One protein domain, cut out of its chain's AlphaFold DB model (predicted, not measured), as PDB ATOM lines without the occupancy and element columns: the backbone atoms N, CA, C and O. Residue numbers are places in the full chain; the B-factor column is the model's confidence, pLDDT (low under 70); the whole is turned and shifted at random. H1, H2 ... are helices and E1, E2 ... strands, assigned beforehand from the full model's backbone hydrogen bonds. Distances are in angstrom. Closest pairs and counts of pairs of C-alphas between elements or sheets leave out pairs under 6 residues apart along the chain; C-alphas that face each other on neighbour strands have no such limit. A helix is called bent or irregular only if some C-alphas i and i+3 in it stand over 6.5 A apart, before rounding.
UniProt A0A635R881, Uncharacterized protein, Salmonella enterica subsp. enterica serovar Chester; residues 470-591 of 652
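Overview. This is residues 470 to 591 of the 652 residues of an uncharacterized protein of Salmonella enterica subsp. enterica serovar Chester (UniProt A0A635R881). Two arms reach away from a small middle made by H3 and H4: a helical hairpin of H1 and H2 on one side, and a hairpin of long strands, E3 and E4, on the other. The short hairpin E1 and E2 widens the sheet beside E3, and H5 packs over it. The printed part has 122 residues, with five named helices and four named strands in the order E1 E2 H1 H2 H3 E3 E4 H4 H5; the antiparallel sheet runs E1 - E2 - E3 - E4, and the class is mixed. The whole is loose, with a radius of gyration of the C-alphas of 17.1 A and spans of 56 by 40 by 24 A.

Arrangement. E1, residues 470 to 472, and E2, residues 475 to 479, form a hairpin, N 472 and O 475 within hydrogen-bond range at 3.0 A. H1, residues 484 to 506, touches H2, residues 512 to 525, with its residues 498 to 506 alone, at a steep tilt of 45 degrees, opposite ways; their closest C-alphas, Thr 502 and Leu 519, are 5.7 A apart. H3, residues 528 to 534, only grazes the sheet and is irregular, with C-alphas 530 and 533 7.5 A apart. E3, residues 535 to 545, is antiparallel to E2, N 476 and O 539 at 2.8 A, and forms a hairpin with E4, residues 550 to 557, N 544 and O 551 at 2.8 A. H4, residues 560 to 570, touches H3, the closest C-alphas, Thr 529 and Leu 567, 5.5 A apart. H5, residues 574 to 590, is on the same face of the sheet as H4, at a height of 9.4 A, along E2 at 24 degrees on the local plane. Every O i to N i+4 pair is within hydrogen-bond range in H1, H2, H4 and H5; H3 has 0 of 3, and 3 of 4 O i to N i+3 pairs.

Along the chain. E1 begins at C-alpha 470 (-42.471, 6.848, -9.339), and H5 ends at C-alpha 590 (-46.820, -5.185, -14.228). H1 is 33.3 A long, E3 29.5 A and H5 24.2 A.

Size, cuts and confidence. The C-alphas farthest apart, of Glu 512 and Glu 548, are 57.4 A apart. The printed part has no cut, and its links are tight. Residues 505, 508 to 510 and 548 are under pLDDT 70.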
ATOM      1  N   PHE A 470     -43.432   6.909 -10.430       95.94
ATOM      2  CA  PHE A 470     -42.471   6.848  -9.339       95.94
ATOM      3  C   PHE A 470     -42.347   8.235  -8.717       95.94
ATOM      4  O   PHE A 470     -42.078   9.200  -9.424       95.94
ATOM      5  N   GLU A 471     -42.551   8.336  -7.409       94.88
ATOM      6  CA  GLU A 471     -42.486   9.596  -6.671       94.88
ATOM      7  C   GLU A 471     -41.539   9.443  -5.485       94.88
ATOM      8  O   GLU A 471     -41.712   8.552  -4.648       94.88
ATOM      9  N   GLN A 472     -40.527  10.305  -5.422       93.25
ATOM     10  CA  GLN A 472     -39.595  10.367  -4.306       93.25
ATOM     11  C   GLN A 472     -39.001  11.775  -4.204       93.25
ATOM     12  O   GLN A 472     -38.636  12.364  -5.216       93.25
ATOM     13  N   ASP A 473     -38.889  12.304  -2.983       88.56
ATOM     14  CA  ASP A 473     -38.197  13.568  -2.689       88.56
ATOM     15  C   ASP A 473     -38.695  14.774  -3.522       88.56
ATOM     16  O   ASP A 473     -37.910  15.613  -3.950       88.56
ATOM     17  N   GLY A 474     -40.010  14.855  -3.776       87.31
ATOM     18  CA  GLY A 474     -40.616  15.932  -4.578       87.31
ATOM     19  C   GLY A 474     -40.397  15.797  -6.092       87.31
ATOM     20  O   GLY A 474     -40.742  16.703  -6.852       87.31
ATOM     21  N   ILE A 475     -39.845  14.667  -6.542       94.06
ATOM     22  CA  ILE A 475     -39.610  14.344  -7.948       94.06
ATOM     23  C   ILE A 475     -40.560  13.226  -8.360       94.06
ATOM     24  O   ILE A 475     -40.567  12.142  -7.775       94.06
ATOM     25  N   ILE A 476     -41.349  13.483  -9.398       96.38
ATOM     26  CA  ILE A 476     -42.299  12.533  -9.969       96.38
ATOM     27  C   ILE A 476     -41.809  12.138 -11.358       96.38
ATOM     28  O   ILE A 476     -41.843  12.925 -12.305       96.38
ATOM     29  N   VAL A 477     -41.386  10.890 -11.502       97.25
ATOM     30  CA  VAL A 477     -41.027  10.290 -12.784       97.25
ATOM     31  C   VAL A 477     -42.214   9.496 -13.303       97.25
ATOM     32  O   VAL A 477     -42.731   8.602 -12.634       97.25
ATOM     33  N   LYS A 478     -42.629   9.794 -14.533       96.88
ATOM     34  CA  LYS A 478     -43.629   9.005 -15.245       96.88
ATOM     35  C   LYS A 478     -42.939   8.096 -16.254       96.88
ATOM     36  O   LYS A 478     -42.338   8.577 -17.217       96.88
ATOM     37  N   PHE A 479     -43.047   6.790 -16.052       96.00
ATOM     38  CA  PHE A 479     -42.609   5.787 -17.009       96.00
ATOM     39  C   PHE A 479     -43.586   5.683 -18.180       96.00
ATOM     40  O   PHE A 479     -44.806   5.766 -18.023       96.00
ATOM     41  N   GLY A 480     -43.023   5.490 -19.367       92.19
ATOM     42  CA  GLY A 480     -43.730   5.336 -20.624       92.19
ATOM     43  C   GLY A 480     -43.337   4.056 -21.348       92.19
ATOM     44  O   GLY A 480     -42.586   3.215 -20.852       92.19
ATOM     45  N   ARG A 481     -43.886   3.901 -22.549       90.12
ATOM     46  CA  ARG A 481     -43.531   2.825 -23.472       90.12
ATOM     47  C   ARG A 481     -42.397   3.279 -24.393       90.12
ATOM     48  O   ARG A 481     -42.362   4.442 -24.792       90.12
ATOM     49  N   SER A 482     -41.503   2.360 -24.753       92.94
ATOM     50  CA  SER A 482     -40.384   2.625 -25.664       92.94
ATOM     51  C   SER A 482     -40.465   1.733 -26.888       92.94
ATOM     52  O   SER A 482     -40.783   0.550 -26.783       92.94
ATOM     53  N   THR A 483     -40.105   2.287 -28.040       95.12
ATOM     54  CA  THR A 483     -39.919   1.512 -29.267       95.12
ATOM     55  C   THR A 483     -38.520   0.901 -29.302       95.12
ATOM     56  O   THR A 483     -37.635   1.318 -28.545       95.12
ATOM     57  N   LEU A 484     -38.316  -0.085 -30.176       94.75
ATOM     58  CA  LEU A 484     -37.009  -0.711 -30.390       94.75
ATOM     59  C   LEU A 484     -35.960   0.299 -30.862       94.75
ATOM     60  O   LEU A 484     -34.882   0.352 -30.279       94.75
ATOM     61  N   GLY A 485     -36.300   1.147 -31.838       94.19
ATOM     62  CA  GLY A 485     -35.411   2.203 -32.332       94.19
ATOM     63  C   GLY A 485     -34.930   3.121 -31.207       94.19
ATOM     64  O   GLY A 485     -33.733   3.225 -30.972       94.19
ATOM     65  N   LYS A 486     -35.855   3.663 -30.400       93.31
ATOM     66  CA  LYS A 486     -35.505   4.518 -29.248       93.31
ATOM     67  C   LYS A 486     -34.604   3.820 -28.231       93.31
ATOM     68  O   LYS A 486     -33.721   4.451 -27.658       93.31
ATOM     69  N   PHE A 487     -34.846   2.536 -27.970       92.69
ATOM     70  CA  PHE A 487     -34.021   1.759 -27.051       92.69
ATOM     71  C   PHE A 487     -32.591   1.584 -27.576       92.69
ATOM     72  O   PHE A 487     -31.635   1.745 -26.812       92.69
ATOM     73  N   PHE A 488     -32.439   1.282 -28.866       91.31
ATOM     74  CA  PHE A 488     -31.133   1.105 -29.495       91.31
ATOM     75  C   PHE A 488     -30.371   2.419 -29.620       91.31
ATOM     76  O   PHE A 488     -29.225   2.462 -29.179       91.31
ATOM     77  N   ASP A 489     -31.026   3.492 -30.065       91.81
ATOM     78  CA  ASP A 489     -30.433   4.831 -30.132       91.81
ATOM     79  C   ASP A 489     -29.937   5.282 -28.748       91.81
ATOM     80  O   ASP A 489     -28.820   5.775 -28.599       91.81
ATOM     81  N   ASN A 490     -30.739   5.058 -27.697       90.81
ATOM     82  CA  ASN A 490     -30.337   5.346 -26.319       90.81
ATOM     83  C   ASN A 490     -29.153   4.479 -25.862       90.81
ATOM     84  O   ASN A 490     -28.258   4.974 -25.184       90.81
ATOM     85  N   THR A 491     -29.142   3.191 -26.216       86.88
ATOM     86  CA  THR A 491     -28.061   2.267 -25.842       86.88
ATOM     87  C   THR A 491     -26.744   2.659 -26.508       86.88
ATOM     88  O   THR A 491     -25.723   2.742 -25.827       86.88
ATOM     89  N   GLU A 492     -26.760   2.922 -27.816       86.62
ATOM     90  CA  GLU A 492     -25.581   3.338 -28.578       86.62
ATOM     91  C   GLU A 492     -25.039   4.664 -28.044       86.62
ATOM     92  O   GLU A 492     -23.871   4.735 -27.657       86.62
ATOM     93  N   ARG A 493     -25.911   5.666 -27.875       87.44
ATOM     94  CA  ARG A 493     -25.540   6.965 -27.300       87.44
ATOM     95  C   ARG A 493     -24.930   6.827 -25.905       87.44
ATOM     96  O   ARG A 493     -23.893   7.423 -25.628       87.44
ATOM     97  N   TRP A 494     -25.521   6.009 -25.035       85.75
ATOM     98  CA  TRP A 494     -25.003   5.780 -23.683       85.75
ATOM     99  C   TRP A 494     -23.590   5.165 -23.691       85.75
ATOM    100  O   TRP A 494     -22.723   5.579 -22.910       85.75
ATOM    101  N   ILE A 495     -23.335   4.203 -24.588       81.44
ATOM    102  CA  ILE A 495     -22.013   3.580 -24.763       81.44
ATOM    103  C   ILE A 495     -21.004   4.608 -25.288       81.44
ATOM    104  O   ILE A 495     -19.916   4.749 -24.722       81.44
ATOM    105  N   GLU A 496     -21.355   5.338 -26.349       84.31
ATOM    106  CA  GLU A 496     -20.492   6.352 -26.961       84.31
ATOM    107  C   GLU A 496     -20.108   7.446 -25.967       84.31
ATOM    108  O   GLU A 496     -18.925   7.759 -25.811       84.31
ATOM    109  N   GLU A 497     -21.083   7.989 -25.241       83.94
ATOM    110  CA  GLU A 497     -20.859   9.057 -24.274       83.94
ATOM    111  C   GLU A 497     -19.988   8.595 -23.098       83.94
ATOM    112  O   GLU A 497     -19.125   9.350 -22.643       83.94
ATOM    113  N   THR A 498     -20.159   7.359 -22.612       79.31
ATOM    114  CA  THR A 498     -19.334   6.845 -21.504       79.31
ATOM    115  C   THR A 498     -17.901   6.539 -21.951       79.31
ATOM    116  O   THR A 498     -16.940   6.839 -21.230       79.31
ATOM    117  N   ASN A 499     -17.728   6.017 -23.167       78.19
ATOM    118  CA  ASN A 499     -16.411   5.801 -23.765       78.19
ATOM    119  C   ASN A 499     -15.687   7.127 -24.040       78.19
ATOM    120  O   ASN A 499     -14.489   7.244 -23.764       78.19
ATOM    121  N   ALA A 500     -16.399   8.142 -24.539       82.56
ATOM    122  CA  ALA A 500     -15.849   9.471 -24.788       82.56
ATOM    123  C   ALA A 500     -15.404  10.155 -23.487       82.56
ATOM    124  O   ALA A 500     -14.277  10.653 -23.413       82.56
ATOM    125  N   ALA A 501     -16.241  10.117 -22.443       77.25
ATOM    126  CA  ALA A 501     -15.915  10.668 -21.127       77.25
ATOM    127  C   ALA A 501     -14.662  10.010 -20.525       77.25
ATOM    128  O   ALA A 501     -13.749  10.701 -20.069       77.25
ATOM    129  N   THR A 502     -14.566   8.680 -20.607       73.19
ATOM    130  CA  THR A 502     -13.404   7.926 -20.113       73.19
ATOM    131  C   THR A 502     -12.144   8.243 -20.922       73.19
ATOM    132  O   THR A 502     -11.097   8.566 -20.361       73.19
ATOM    133  N   THR A 503     -12.228   8.218 -22.254       75.81
ATOM    134  CA  THR A 503     -11.072   8.482 -23.127       75.81
ATOM    135  C   THR A 503     -10.529   9.895 -22.925       75.81
ATOM    136  O   THR A 503      -9.315  10.080 -22.834       75.81
ATOM    137  N   SER A 504     -11.414  10.889 -22.794       76.50
ATOM    138  CA  SER A 504     -11.026  12.280 -22.547       76.50
ATOM    139  C   SER A 504     -10.350  12.462 -21.188       76.50
ATOM    140  O   SER A 504      -9.372  13.202 -21.092       76.50
ATOM    141  N   ALA A 505     -10.839  11.791 -20.140       68.94
ATOM    142  CA  ALA A 505     -10.283  11.913 -18.794       68.94
ATOM    143  C   ALA A 505      -8.864  11.327 -18.674       68.94
ATOM    144  O   ALA A 505      -8.074  11.761 -17.837       68.94
ATOM    145  N   LEU A 506      -8.518  10.347 -19.516       70.38
ATOM    146  CA  LEU A 506      -7.312   9.523 -19.356       70.38
ATOM    147  C   LEU A 506      -6.308   9.668 -20.506       70.38
ATOM    148  O   LEU A 506      -5.320   8.925 -20.568       70.38
ATOM    149  N   ALA A 507      -6.539  10.648 -21.385       71.50
ATOM    150  CA  ALA A 507      -5.729  10.936 -22.564       71.50
ATOM    151  C   ALA A 507      -4.265  11.301 -22.244       71.50
ATOM    152  O   ALA A 507      -3.404  11.122 -23.102       71.50
ATOM    153  N   GLU A 508      -3.951  11.772 -21.028       60.28
ATOM    154  CA  GLU A 508      -2.621  12.328 -20.744       60.28
ATOM    155  C   GLU A 508      -1.674  11.472 -19.893       60.28
ATOM    156  O   GLU A 508      -0.468  11.706 -20.008       60.28
ATOM    157  N   LYS A 509      -2.131  10.520 -19.052       56.41
ATOM    158  CA  LYS A 509      -1.205   9.741 -18.180       56.41
ATOM    159  C   LYS A 509      -1.783   8.605 -17.312       56.41
ATOM    160  O   LYS A 509      -1.047   8.096 -16.471       56.41
ATOM    161  N   GLY A 510      -3.045   8.205 -17.478       68.00
ATOM    162  CA  GLY A 510      -3.648   7.175 -16.618       68.00
ATOM    163  C   GLY A 510      -3.093   5.770 -16.880       68.00
ATOM    164  O   GLY A 510      -2.998   5.351 -18.038       68.00
ATOM    165  N   THR A 511      -2.751   5.046 -15.815       78.94
ATOM    166  CA  THR A 511      -2.509   3.592 -15.846       78.94
ATOM    167  C   THR A 511      -3.783   2.841 -16.238       78.94
ATOM    168  O   THR A 511      -4.877   3.366 -16.066       78.94
ATOM    169  N   GLU A 512      -3.669   1.608 -16.741       72.62
ATOM    170  CA  GLU A 512      -4.834   0.790 -17.127       72.62
ATOM    171  C   GLU A 512      -5.858   0.676 -15.989       72.62
ATOM    172  O   GLU A 512      -7.019   1.006 -16.190       72.62
ATOM    173  N   ARG A 513      -5.408   0.385 -14.765       75.12
ATOM    174  CA  ARG A 513      -6.267   0.327 -13.572       75.12
ATOM    175  C   ARG A 513      -7.006   1.637 -13.280       75.12
ATOM    176  O   ARG A 513      -8.191   1.617 -12.977       75.12
ATOM    177  N   GLU A 514      -6.338   2.784 -13.400       76.75
ATOM    178  CA  GLU A 514      -6.998   4.088 -13.234       76.75
ATOM    179  C   GLU A 514      -8.038   4.337 -14.332       76.75
ATOM    180  O   GLU A 514      -9.046   5.001 -14.084       76.75
ATOM    181  N   ARG A 515      -7.825   3.782 -15.535       72.62
ATOM    182  CA  ARG A 515      -8.836   3.814 -16.595       72.62
ATOM    183  C   ARG A 515     -10.055   2.983 -16.242       72.62
ATOM    184  O   ARG A 515     -11.173   3.462 -16.419       72.62
ATOM    185  N   GLU A 516      -9.836   1.781 -15.726       74.44
ATOM    186  CA  GLU A 516     -10.911   0.889 -15.297       74.44
ATOM    187  C   GLU A 516     -11.742   1.503 -14.162       74.44
ATOM    188  O   GLU A 516     -12.972   1.545 -14.248       74.44
ATOM    189  N   ASP A 517     -11.080   2.035 -13.131       77.94
ATOM    190  CA  ASP A 517     -11.737   2.660 -11.982       77.94
ATOM    191  C   ASP A 517     -12.545   3.899 -12.409       77.94
ATOM    192  O   ASP A 517     -13.700   4.069 -12.008       77.94
ATOM    193  N   HIS A 518     -11.993   4.740 -13.289       79.25
ATOM    194  CA  HIS A 518     -12.705   5.902 -13.819       79.25
ATOM    195  C   HIS A 518     -13.901   5.508 -14.696       79.25
ATOM    196  O   HIS A 518     -14.958   6.142 -14.618       79.25
ATOM    197  N   LEU A 519     -13.765   4.469 -15.526       77.56
ATOM    198  CA  LEU A 519     -14.863   3.964 -16.350       77.56
ATOM    199  C   LEU A 519     -16.015   3.482 -15.464       77.56
ATOM    200  O   LEU A 519     -17.165   3.844 -15.715       77.56
ATOM    201  N   ARG A 520     -15.717   2.739 -14.389       78.12
ATOM    202  CA  ARG A 520     -16.724   2.300 -13.409       78.12
ATOM    203  C   ARG A 520     -17.428   3.477 -12.744       78.12
ATOM    204  O   ARG A 520     -18.654   3.511 -12.737       78.12
ATOM    205  N   LEU A 521     -16.677   4.464 -12.255       81.94
ATOM    206  CA  LEU A 521     -17.250   5.659 -11.628       81.94
ATOM    207  C   LEU A 521     -18.127   6.456 -12.600       81.94
ATOM    208  O   LEU A 521     -19.206   6.906 -12.225       81.94
ATOM    209  N   THR A 522     -17.706   6.584 -13.859       82.69
ATOM    210  CA  THR A 522     -18.492   7.274 -14.894       82.69
ATOM    211  C   THR A 522     -19.769   6.499 -15.223       82.69
ATOM    212  O   THR A 522     -20.842   7.087 -15.346       82.69
ATOM    213  N   ALA A 523     -19.683   5.171 -15.322       79.81
ATOM    214  CA  ALA A 523     -20.839   4.313 -15.559       79.81
ATOM    215  C   ALA A 523     -21.827   4.321 -14.378       79.81
ATOM    216  O   ALA A 523     -23.033   4.226 -14.610       79.81
ATOM    217  N   GLU A 524     -21.341   4.445 -13.137       82.00
ATOM    218  CA  GLU A 524     -22.168   4.639 -11.937       82.00
ATOM    219  C   GLU A 524     -22.845   6.014 -11.935       82.00
ATOM    220  O   GLU A 524     -24.056   6.094 -11.737       82.00
ATOM    221  N   ALA A 525     -22.097   7.081 -12.235       84.44
ATOM    222  CA  ALA A 525     -22.622   8.445 -12.328       84.44
ATOM    223  C   ALA A 525     -23.669   8.617 -13.444       84.44
ATOM    224  O   ALA A 525     -24.421   9.581 -13.446       84.44
ATOM    225  N   ARG A 526     -23.742   7.672 -14.385       86.62
ATOM    226  CA  ARG A 526     -24.700   7.648 -15.501       86.62
ATOM    227  C   ARG A 526     -25.576   6.404 -15.484       86.62
ATOM    228  O   ARG A 526     -25.973   5.886 -16.530       86.62
ATOM    229  N   ARG A 527     -25.843   5.859 -14.300       87.00
ATOM    230  CA  ARG A 527     -26.576   4.599 -14.174       87.00
ATOM    231  C   ARG A 527     -28.033   4.733 -14.613       87.00
ATOM    232  O   ARG A 527     -28.516   3.857 -15.328       87.00
ATOM    233  N   LEU A 528     -28.712   5.825 -14.248       91.31
ATOM    234  CA  LEU A 528     -30.132   6.012 -14.567       91.31
ATOM    235  C   LEU A 528     -30.389   6.401 -16.022       91.31
ATOM    236  O   LEU A 528     -31.453   6.080 -16.551       91.31
ATOM    237  N   THR A 529     -29.423   7.025 -16.701       91.25
ATOM    238  CA  THR A 529     -29.582   7.440 -18.105       91.25
ATOM    239  C   THR A 529     -29.806   6.247 -19.043       91.25
ATOM    240  O   THR A 529     -30.465   6.384 -20.067       91.25
ATOM    241  N   ARG A 530     -29.402   5.030 -18.644       87.00
ATOM    242  CA  ARG A 530     -29.741   3.773 -19.343       87.00
ATOM    243  C   ARG A 530     -31.247   3.574 -19.525       87.00
ATOM    244  O   ARG A 530     -31.661   2.962 -20.504       87.00
ATOM    245  N   TYR A 531     -32.058   4.100 -18.612       91.12
ATOM    246  CA  TYR A 531     -33.516   3.986 -18.624       91.12
ATOM    247  C   TYR A 531     -34.222   5.184 -19.272       91.12
ATOM    248  O   TYR A 531     -35.450   5.199 -19.305       91.12
ATOM    249  N   ALA A 532     -33.489   6.163 -19.821       93.31
ATOM    250  CA  ALA A 532     -34.071   7.382 -20.392       93.31
ATOM    251  C   ALA A 532     -35.122   7.095 -21.478       93.31
ATOM    252  O   ALA A 532     -36.164   7.741 -21.518       93.31
ATOM    253  N   HIS A 533     -34.908   6.059 -22.295       92.69
ATOM    254  CA  HIS A 533     -35.864   5.600 -23.310       92.69
ATOM    255  C   HIS A 533     -37.251   5.216 -22.746       92.69
ATOM    256  O   HIS A 533     -38.234   5.233 -23.485       92.69
ATOM    257  N   MET A 534     -37.348   4.889 -21.452       93.25
ATOM    258  CA  MET A 534     -38.592   4.528 -20.761       93.25
ATOM    259  C   MET A 534     -39.193   5.668 -19.935       93.25
ATOM    260  O   MET A 534     -40.235   5.472 -19.314       93.25
ATOM    261  N   VAL A 535     -38.562   6.841 -19.879       95.94
ATOM    262  CA  VAL A 535     -39.071   7.989 -19.123       95.94
ATOM    263  C   VAL A 535     -39.898   8.871 -20.056       95.94
ATOM    264  O   VAL A 535     -39.386   9.416 -21.029       95.94
ATOM    265  N   GLU A 536     -41.196   9.005 -19.775       95.12
ATOM    266  CA  GLU A 536     -42.097   9.877 -20.540       95.12
ATOM    267  C   GLU A 536     -41.952  11.343 -20.111       95.12
ATOM    268  O   GLU A 536     -42.008  12.247 -20.943       95.12
ATOM    269  N   SER A 537     -41.803  11.579 -18.806       96.75
ATOM    270  CA  SER A 537     -41.623  12.916 -18.240       96.75
ATOM    271  C   SER A 537     -41.066  12.858 -16.824       96.75
ATOM    272  O   SER A 537     -41.368  11.918 -16.081       96.75
ATOM    273  N   ILE A 538     -40.354  13.908 -16.424       97.31
ATOM    274  CA  ILE A 538     -39.953  14.149 -15.033       97.31
ATOM    275  C   ILE A 538     -40.627  15.438 -14.570       97.31
ATOM    276  O   ILE A 538     -40.582  16.447 -15.268       97.31
ATOM    277  N   THR A 539     -41.284  15.398 -13.416       96.44
ATOM    278  CA  THR A 539     -41.884  16.568 -12.770       96.44
ATOM    279  C   THR A 539     -41.136  16.857 -11.482       96.44
ATOM    280  O   THR A 539     -40.966  15.949 -10.673       96.44
ATOM    281  N   VAL A 540     -40.699  18.096 -11.293       93.94
ATOM    282  CA  VAL A 540     -40.058  18.556 -10.055       93.94
ATOM    283  C   VAL A 540     -40.980  19.571  -9.397       93.94
ATOM    284  O   VAL A 540     -41.449  20.492 -10.065       93.94
ATOM    285  N   MET A 541     -41.261  19.383  -8.112       87.44
ATOM    286  CA  MET A 541     -42.000  20.352  -7.307       87.44
ATOM    287  C   MET A 541     -41.025  21.444  -6.850       87.44
ATOM    288  O   MET A 541     -40.115  21.163  -6.072       87.44
ATOM    289  N   GLU A 542     -41.174  22.667  -7.365       83.31
ATOM    290  CA  GLU A 542     -40.349  23.813  -6.963       83.31
ATOM    291  C   GLU A 542     -41.133  24.721  -6.010       83.31
ATOM    292  O   GLU A 542     -42.258  25.119  -6.311       83.31
ATOM    293  N   GLU A 543     -40.538  25.065  -4.867       81.62
ATOM    294  CA  GLU A 543     -41.077  26.086  -3.963       81.62
ATOM    295  C   GLU A 543     -40.792  27.485  -4.529       81.62
ATOM    296  O   GLU A 543     -39.653  27.960  -4.521       81.62
ATOM    297  N   ILE A 544     -41.833  28.172  -4.993       79.81
ATOM    298  CA  ILE A 544     -41.760  29.562  -5.444       79.81
ATOM    299  C   ILE A 544     -42.135  30.477  -4.275       79.81
ATOM    300  O   ILE A 544     -43.111  30.239  -3.562       79.81
ATOM    301  N   TYR A 545     -41.341  31.530  -4.060       77.69
ATOM    302  CA  TYR A 545     -41.566  32.503  -2.991       77.69
ATOM    303  C   TYR A 545     -42.079  33.835  -3.549       77.69
ATOM    304  O   TYR A 545     -41.301  34.639  -4.069       77.69
ATOM    305  N   ASP A 546     -43.366  34.116  -3.346       77.75
ATOM    306  CA  ASP A 546     -44.040  35.338  -3.812       77.75
ATOM    307  C   ASP A 546     -44.060  36.451  -2.742       77.75
ATOM    308  O   ASP A 546     -44.989  37.252  -2.628       77.75
ATOM    309  N   GLY A 547     -43.010  36.535  -1.922       73.62
ATOM    310  CA  GLY A 547     -42.818  37.619  -0.953       73.62
ATOM    311  C   GLY A 547     -43.535  37.429   0.390       73.62
ATOM    312  O   GLY A 547     -42.942  37.766   1.419       73.62
ATOM    313  N   GLU A 548     -44.750  36.870   0.403       69.44
ATOM    314  CA  GLU A 548     -45.558  36.658   1.624       69.44
ATOM    315  C   GLU A 548     -45.933  35.186   1.892       69.44
ATOM    316  O   GLU A 548     -46.098  34.821   3.057       69.44
ATOM    317  N   GLU A 549     -45.985  34.325   0.870       72.06
ATOM    318  CA  GLU A 549     -46.236  32.878   0.992       72.06
ATOM    319  C   GLU A 549     -45.331  32.089   0.027       72.06
ATOM    320  O   GLU A 549     -44.946  32.591  -1.031       72.06
ATOM    321  N   SER A 550     -44.969  30.865   0.419       76.38
ATOM    322  CA  SER A 550     -44.330  29.876  -0.454       76.38
ATOM    323  C   SER A 550     -45.403  28.965  -1.046       76.38
ATOM    324  O   SER A 550     -46.173  28.369  -0.286       76.38
ATOM    325  N   HIS A 551     -45.442  28.816  -2.367       79.62
ATOM    326  CA  HIS A 551     -46.306  27.847  -3.042       79.62
ATOM    327  C   HIS A 551     -45.480  26.917  -3.929       79.62
ATOM    328  O   HIS A 551     -44.494  27.328  -4.531       79.62
ATOM    329  N   GLU A 552     -45.866  25.644  -3.986       81.00
ATOM    330  CA  GLU A 552     -45.200  24.657  -4.838       81.00
ATOM    331  C   GLU A 552     -45.816  24.667  -6.242       81.00
ATOM    332  O   GLU A 552     -47.029  24.484  -6.393       81.00
ATOM    333  N   GLU A 553     -44.989  24.838  -7.274       84.44
ATOM    334  CA  GLU A 553     -45.401  24.671  -8.669       84.44
ATOM    335  C   GLU A 553     -44.715  23.453  -9.312       84.44
ATOM    336  O   GLU A 553     -43.498  23.283  -9.195       84.44
ATOM    337  N   PRO A 554     -45.471  22.585 -10.015       89.31
ATOM    338  CA  PRO A 554     -44.899  21.447 -10.720       89.31
ATOM    339  C   PRO A 554     -44.271  21.886 -12.048       89.31
ATOM    340  O   PRO A 554     -44.973  22.281 -12.985       89.31
ATOM    341  N   ILE A 555     -42.957  21.724 -12.180       92.19
ATOM    342  CA  ILE A 555     -42.245  21.901 -13.448       92.19
ATOM    343  C   ILE A 555     -42.137  20.548 -14.140       92.19
ATOM    344  O   ILE A 555     -41.424  19.662 -13.678       92.19
ATOM    345  N   VAL A 556     -42.847  20.392 -15.260       94.94
ATOM    346  CA  VAL A 556     -42.868  19.153 -16.051       94.94
ATOM    347  C   VAL A 556     -41.908  19.263 -17.230       94.94
ATOM    348  O   VAL A 556     -42.136  20.060 -18.142       94.94
ATOM    349  N   GLU A 557     -40.894  18.406 -17.264       96.38
ATOM    350  CA  GLU A 557     -39.961  18.277 -18.381       96.38
ATOM    351  C   GLU A 557     -40.268  17.027 -19.220       96.38
ATOM    352  O   GLU A 557     -40.555  15.943 -18.698       96.38
ATOM    353  N   LYS A 558     -40.248  17.203 -20.543       95.56
ATOM    354  CA  LYS A 558     -40.547  16.171 -21.554       95.56
ATOM    355  C   LYS A 558     -39.486  16.093 -22.648       95.56
ATOM    356  O   LYS A 558     -39.538  15.186 -23.477       95.56
ATOM    357  N   ASP A 559     -38.573  17.058 -22.699       95.56
ATOM    358  CA  ASP A 559     -37.461  17.049 -23.632       95.56
ATOM    359  C   ASP A 559     -36.453  15.959 -23.255       95.56
ATOM    360  O   ASP A 559     -36.020  15.857 -22.108       95.56
ATOM    361  N   TYR A 560     -36.086  15.137 -24.235       92.12
ATOM    362  CA  TYR A 560     -35.248  13.965 -24.011       92.12
ATOM    363  C   TYR A 560     -33.849  14.330 -23.500       92.12
ATOM    364  O   TYR A 560     -33.369  13.715 -22.549       92.12
ATOM    365  N   ASP A 561     -33.199  15.333 -24.097       93.62
ATOM    366  CA  ASP A 561     -31.830  15.701 -23.727       93.62
ATOM    367  C   ASP A 561     -31.777  16.266 -22.306       93.62
ATOM    368  O   ASP A 561     -30.862  15.955 -21.542       93.62
ATOM    369  N   LYS A 562     -32.793  17.040 -21.914       95.25
ATOM    370  CA  LYS A 562     -32.923  17.506 -20.530       95.25
ATOM    371  C   LYS A 562     -33.262  16.383 -19.554       95.25
ATOM    372  O   LYS A 562     -32.691  16.353 -18.472       95.25
ATOM    373  N   ILE A 563     -34.129  15.438 -19.927       95.75
ATOM    374  CA  ILE A 563     -34.404  14.247 -19.106       95.75
ATOM    375  C   ILE A 563     -33.105  13.476 -18.841       95.75
ATOM    376  O   ILE A 563     -32.855  13.089 -17.703       95.75
ATOM    377  N   VAL A 564     -32.254  13.286 -19.856       94.00
ATOM    378  CA  VAL A 564     -30.948  12.629 -19.684       94.00
ATOM    379  C   VAL A 564     -30.071  13.396 -18.688       94.00
ATOM    380  O   VAL A 564     -29.504  12.769 -17.795       94.00
ATOM    381  N   GLN A 565     -30.009  14.728 -18.782       93.62
ATOM    382  CA  GLN A 565     -29.259  15.565 -17.832       93.62
ATOM    383  C   GLN A 565     -29.792  15.423 -16.398       93.62
ATOM    384  O   GLN A 565     -29.018  15.193 -15.472       93.62
ATOM    385  N   MET A 566     -31.113  15.467 -16.216       94.94
ATOM    386  CA  MET A 566     -31.742  15.272 -14.904       94.94
ATOM    387  C   MET A 566     -31.443  13.878 -14.333       94.94
ATOM    388  O   MET A 566     -31.152  13.737 -13.148       94.94
ATOM    389  N   LEU A 567     -31.477  12.828 -15.160       94.88
ATOM    390  CA  LEU A 567     -31.147  11.464 -14.730       94.88
ATOM    391  C   LEU A 567     -29.659  11.298 -14.380       94.88
ATOM    392  O   LEU A 567     -29.337  10.493 -13.504       94.88
ATOM    393  N   GLU A 568     -28.756  12.026 -15.038       92.62
ATOM    394  CA  GLU A 568     -27.330  12.073 -14.680       92.62
ATOM    395  C   GLU A 568     -27.142  12.699 -13.288       92.62
ATOM    396  O   GLU A 568     -26.467  12.113 -12.443       92.62
ATOM    397  N   GLU A 569     -27.825  13.808 -12.989       92.50
ATOM    398  CA  GLU A 569     -27.793  14.423 -11.653       92.50
ATOM    399  C   GLU A 569     -28.354  13.484 -10.570       92.50
ATOM    400  O   GLU A 569     -27.728  13.284  -9.521       92.50
ATOM    401  N   LEU A 570     -29.487  12.829 -10.848       93.25
ATOM    402  CA  LEU A 570     -30.134  11.883  -9.929       93.25
ATOM    403  C   LEU A 570     -29.336  10.593  -9.711       93.25
ATOM    404  O   LEU A 570     -29.489   9.936  -8.681       93.25
ATOM    405  N   SER A 571     -28.460  10.226 -10.648       91.69
ATOM    406  CA  SER A 571     -27.615   9.030 -10.529       91.69
ATOM    407  C   SER A 571     -26.568   9.144  -9.412       91.69
ATOM    408  O   SER A 571     -25.985   8.134  -9.017       91.69
ATOM    409  N   SER A 572     -26.333  10.348  -8.880       88.31
ATOM    410  CA  SER A 572     -25.411  10.573  -7.762       88.31
ATOM    411  C   SER A 572     -25.920  10.015  -6.422       88.31
ATOM    412  O   SER A 572     -25.111   9.592  -5.590       88.31
ATOM    413  N   ASP A 573     -27.242   9.939  -6.215       91.19
ATOM    414  CA  ASP A 573     -27.836   9.341  -5.017       91.19
ATOM    415  C   ASP A 573     -28.092   7.842  -5.213       91.19
ATOM    416  O   ASP A 573     -29.084   7.405  -5.798       91.19
ATOM    417  N   ARG A 574     -27.217   7.022  -4.623       88.44
ATOM    418  CA  ARG A 574     -27.308   5.554  -4.665       88.44
ATOM    419  C   ARG A 574     -28.636   5.004  -4.136       88.44
ATOM    420  O   ARG A 574     -29.072   3.949  -4.599       88.44
ATOM    421  N   LYS A 575     -29.268   5.670  -3.165       90.75
ATOM    422  CA  LYS A 575     -30.553   5.227  -2.609       90.75
ATOM    423  C   LYS A 575     -31.685   5.516  -3.589       90.75
ATOM    424  O   LYS A 575     -32.495   4.625  -3.840       90.75
ATOM    425  N   TYR A 576     -31.709   6.719  -4.162       93.44
ATOM    426  CA  TYR A 576     -32.652   7.072  -5.223       93.44
ATOM    427  C   TYR A 576     -32.519   6.114  -6.410       93.44
ATOM    428  O   TYR A 576     -33.518   5.570  -6.869       93.44
ATOM    429  N   VAL A 577     -31.285   5.815  -6.836       91.88
ATOM    430  CA  VAL A 577     -31.006   4.868  -7.926       91.88
ATOM    431  C   VAL A 577     -31.622   3.495  -7.660       91.88
ATOM    432  O   VAL A 577     -32.367   2.991  -8.496       91.88
ATOM    433  N   ALA A 578     -31.368   2.908  -6.487       90.06
ATOM    434  CA  ALA A 578     -31.900   1.589  -6.147       90.06
ATOM    435  C   ALA A 578     -33.441   1.566  -6.110       90.06
ATOM    436  O   ALA A 578     -34.065   0.605  -6.567       90.06
ATOM    437  N   ASN A 579     -34.064   2.630  -5.595       93.00
ATOM    438  CA  ASN A 579     -35.520   2.760  -5.553       93.00
ATOM    439  C   ASN A 579     -36.119   2.937  -6.955       93.00
ATOM    440  O   ASN A 579     -37.101   2.272  -7.286       93.00
ATOM    441  N   PHE A 580     -35.501   3.776  -7.790       94.25
ATOM    442  CA  PHE A 580     -35.888   3.985  -9.181       94.25
ATOM    443  C   PHE A 580     -35.805   2.679  -9.977       94.25
ATOM    444  O   PHE A 580     -36.754   2.308 -10.667       94.25
ATOM    445  N   GLU A 581     -34.698   1.939  -9.857       91.19
ATOM    446  CA  GLU A 581     -34.516   0.660 -10.548       91.19
ATOM    447  C   GLU A 581     -35.519  -0.406 -10.064       91.19
ATOM    448  O   GLU A 581     -36.030  -1.201 -10.858       91.19
ATOM    449  N   GLY A 582     -35.869  -0.398  -8.774       89.69
ATOM    450  CA  GLY A 582     -36.948  -1.226  -8.235       89.69
ATOM    451  C   GLY A 582     -38.325  -0.855  -8.801       89.69
ATOM    452  O   GLY A 582     -39.112  -1.745  -9.151       89.69
ATOM    453  N   ALA A 583     -38.610   0.443  -8.930       92.44
ATOM    454  CA  ALA A 583     -39.865   0.955  -9.470       92.44
ATOM    455  C   ALA A 583     -40.016   0.628 -10.961       92.44
ATOM    456  O   ALA A 583     -41.038   0.068 -11.359       92.44
ATOM    457  N   ILE A 584     -38.982   0.869 -11.773       90.69
ATOM    458  CA  ILE A 584     -39.029   0.565 -13.206       90.69
ATOM    459  C   ILE A 584     -39.084  -0.944 -13.474       90.69
ATOM    460  O   ILE A 584     -39.804  -1.378 -14.369       90.69
ATOM    461  N   ALA A 585     -38.401  -1.772 -12.674       87.56
ATOM    462  CA  ALA A 585     -38.519  -3.227 -12.771       87.56
ATOM    463  C   ALA A 585     -39.953  -3.696 -12.467       87.56
ATOM    464  O   ALA A 585     -40.484  -4.561 -13.163       87.56
ATOM    465  N   THR A 586     -40.592  -3.090 -11.464       88.62
ATOM    466  CA  THR A 586     -41.990  -3.365 -11.105       88.62
ATOM    467  C   THR A 586     -42.943  -2.929 -12.217       88.62
ATOM    468  O   THR A 586     -43.821  -3.701 -12.597       88.62
ATOM    469  N   TYR A 587     -42.745  -1.735 -12.781       90.94
ATOM    470  CA  TYR A 587     -43.509  -1.246 -13.927       90.94
ATOM    471  C   TYR A 587     -43.368  -2.162 -15.144       90.94
ATOM    472  O   TYR A 587     -44.372  -2.569 -15.731       90.94
ATOM    473  N   ASN A 588     -42.138  -2.550 -15.488       88.69
ATOM    474  CA  ASN A 588     -41.855  -3.436 -16.614       88.69
ATOM    475  C   ASN A 588     -42.547  -4.780 -16.490       88.69
ATOM    476  O   ASN A 588     -42.976  -5.320 -17.501       88.69
ATOM    477  N   ASP A 589     -42.658  -5.320 -15.277       85.81
ATOM    478  CA  ASP A 589     -43.323  -6.597 -15.064       85.81
ATOM    479  C   ASP A 589     -44.851  -6.450 -15.030       85.81
ATOM    480  O   ASP A 589     -45.567  -7.192 -15.699       85.81
ATOM    481  N   ARG A 590     -45.372  -5.431 -14.336       87.00
ATOM    482  CA  ARG A 590     -46.820  -5.185 -14.228       87.00
ATOM    483  C   ARG A 590     -47.475  -4.744 -15.533       87.00
ATOM    484  O   ARG A 590     -48.675  -4.965 -15.682       87.00
ATOM    485  N   SER A 591     -46.720  -4.129 -16.442       88.50
ATOM    486  CA  SER A 591     -47.192  -3.673 -17.758       88.50
ATOM    487  C   SER A 591     -47.088  -4.738 -18.861       88.50
ATOM    488  O   SER A 591     -47.440  -4.467 -20.017       88.50
TER     489      SER A 591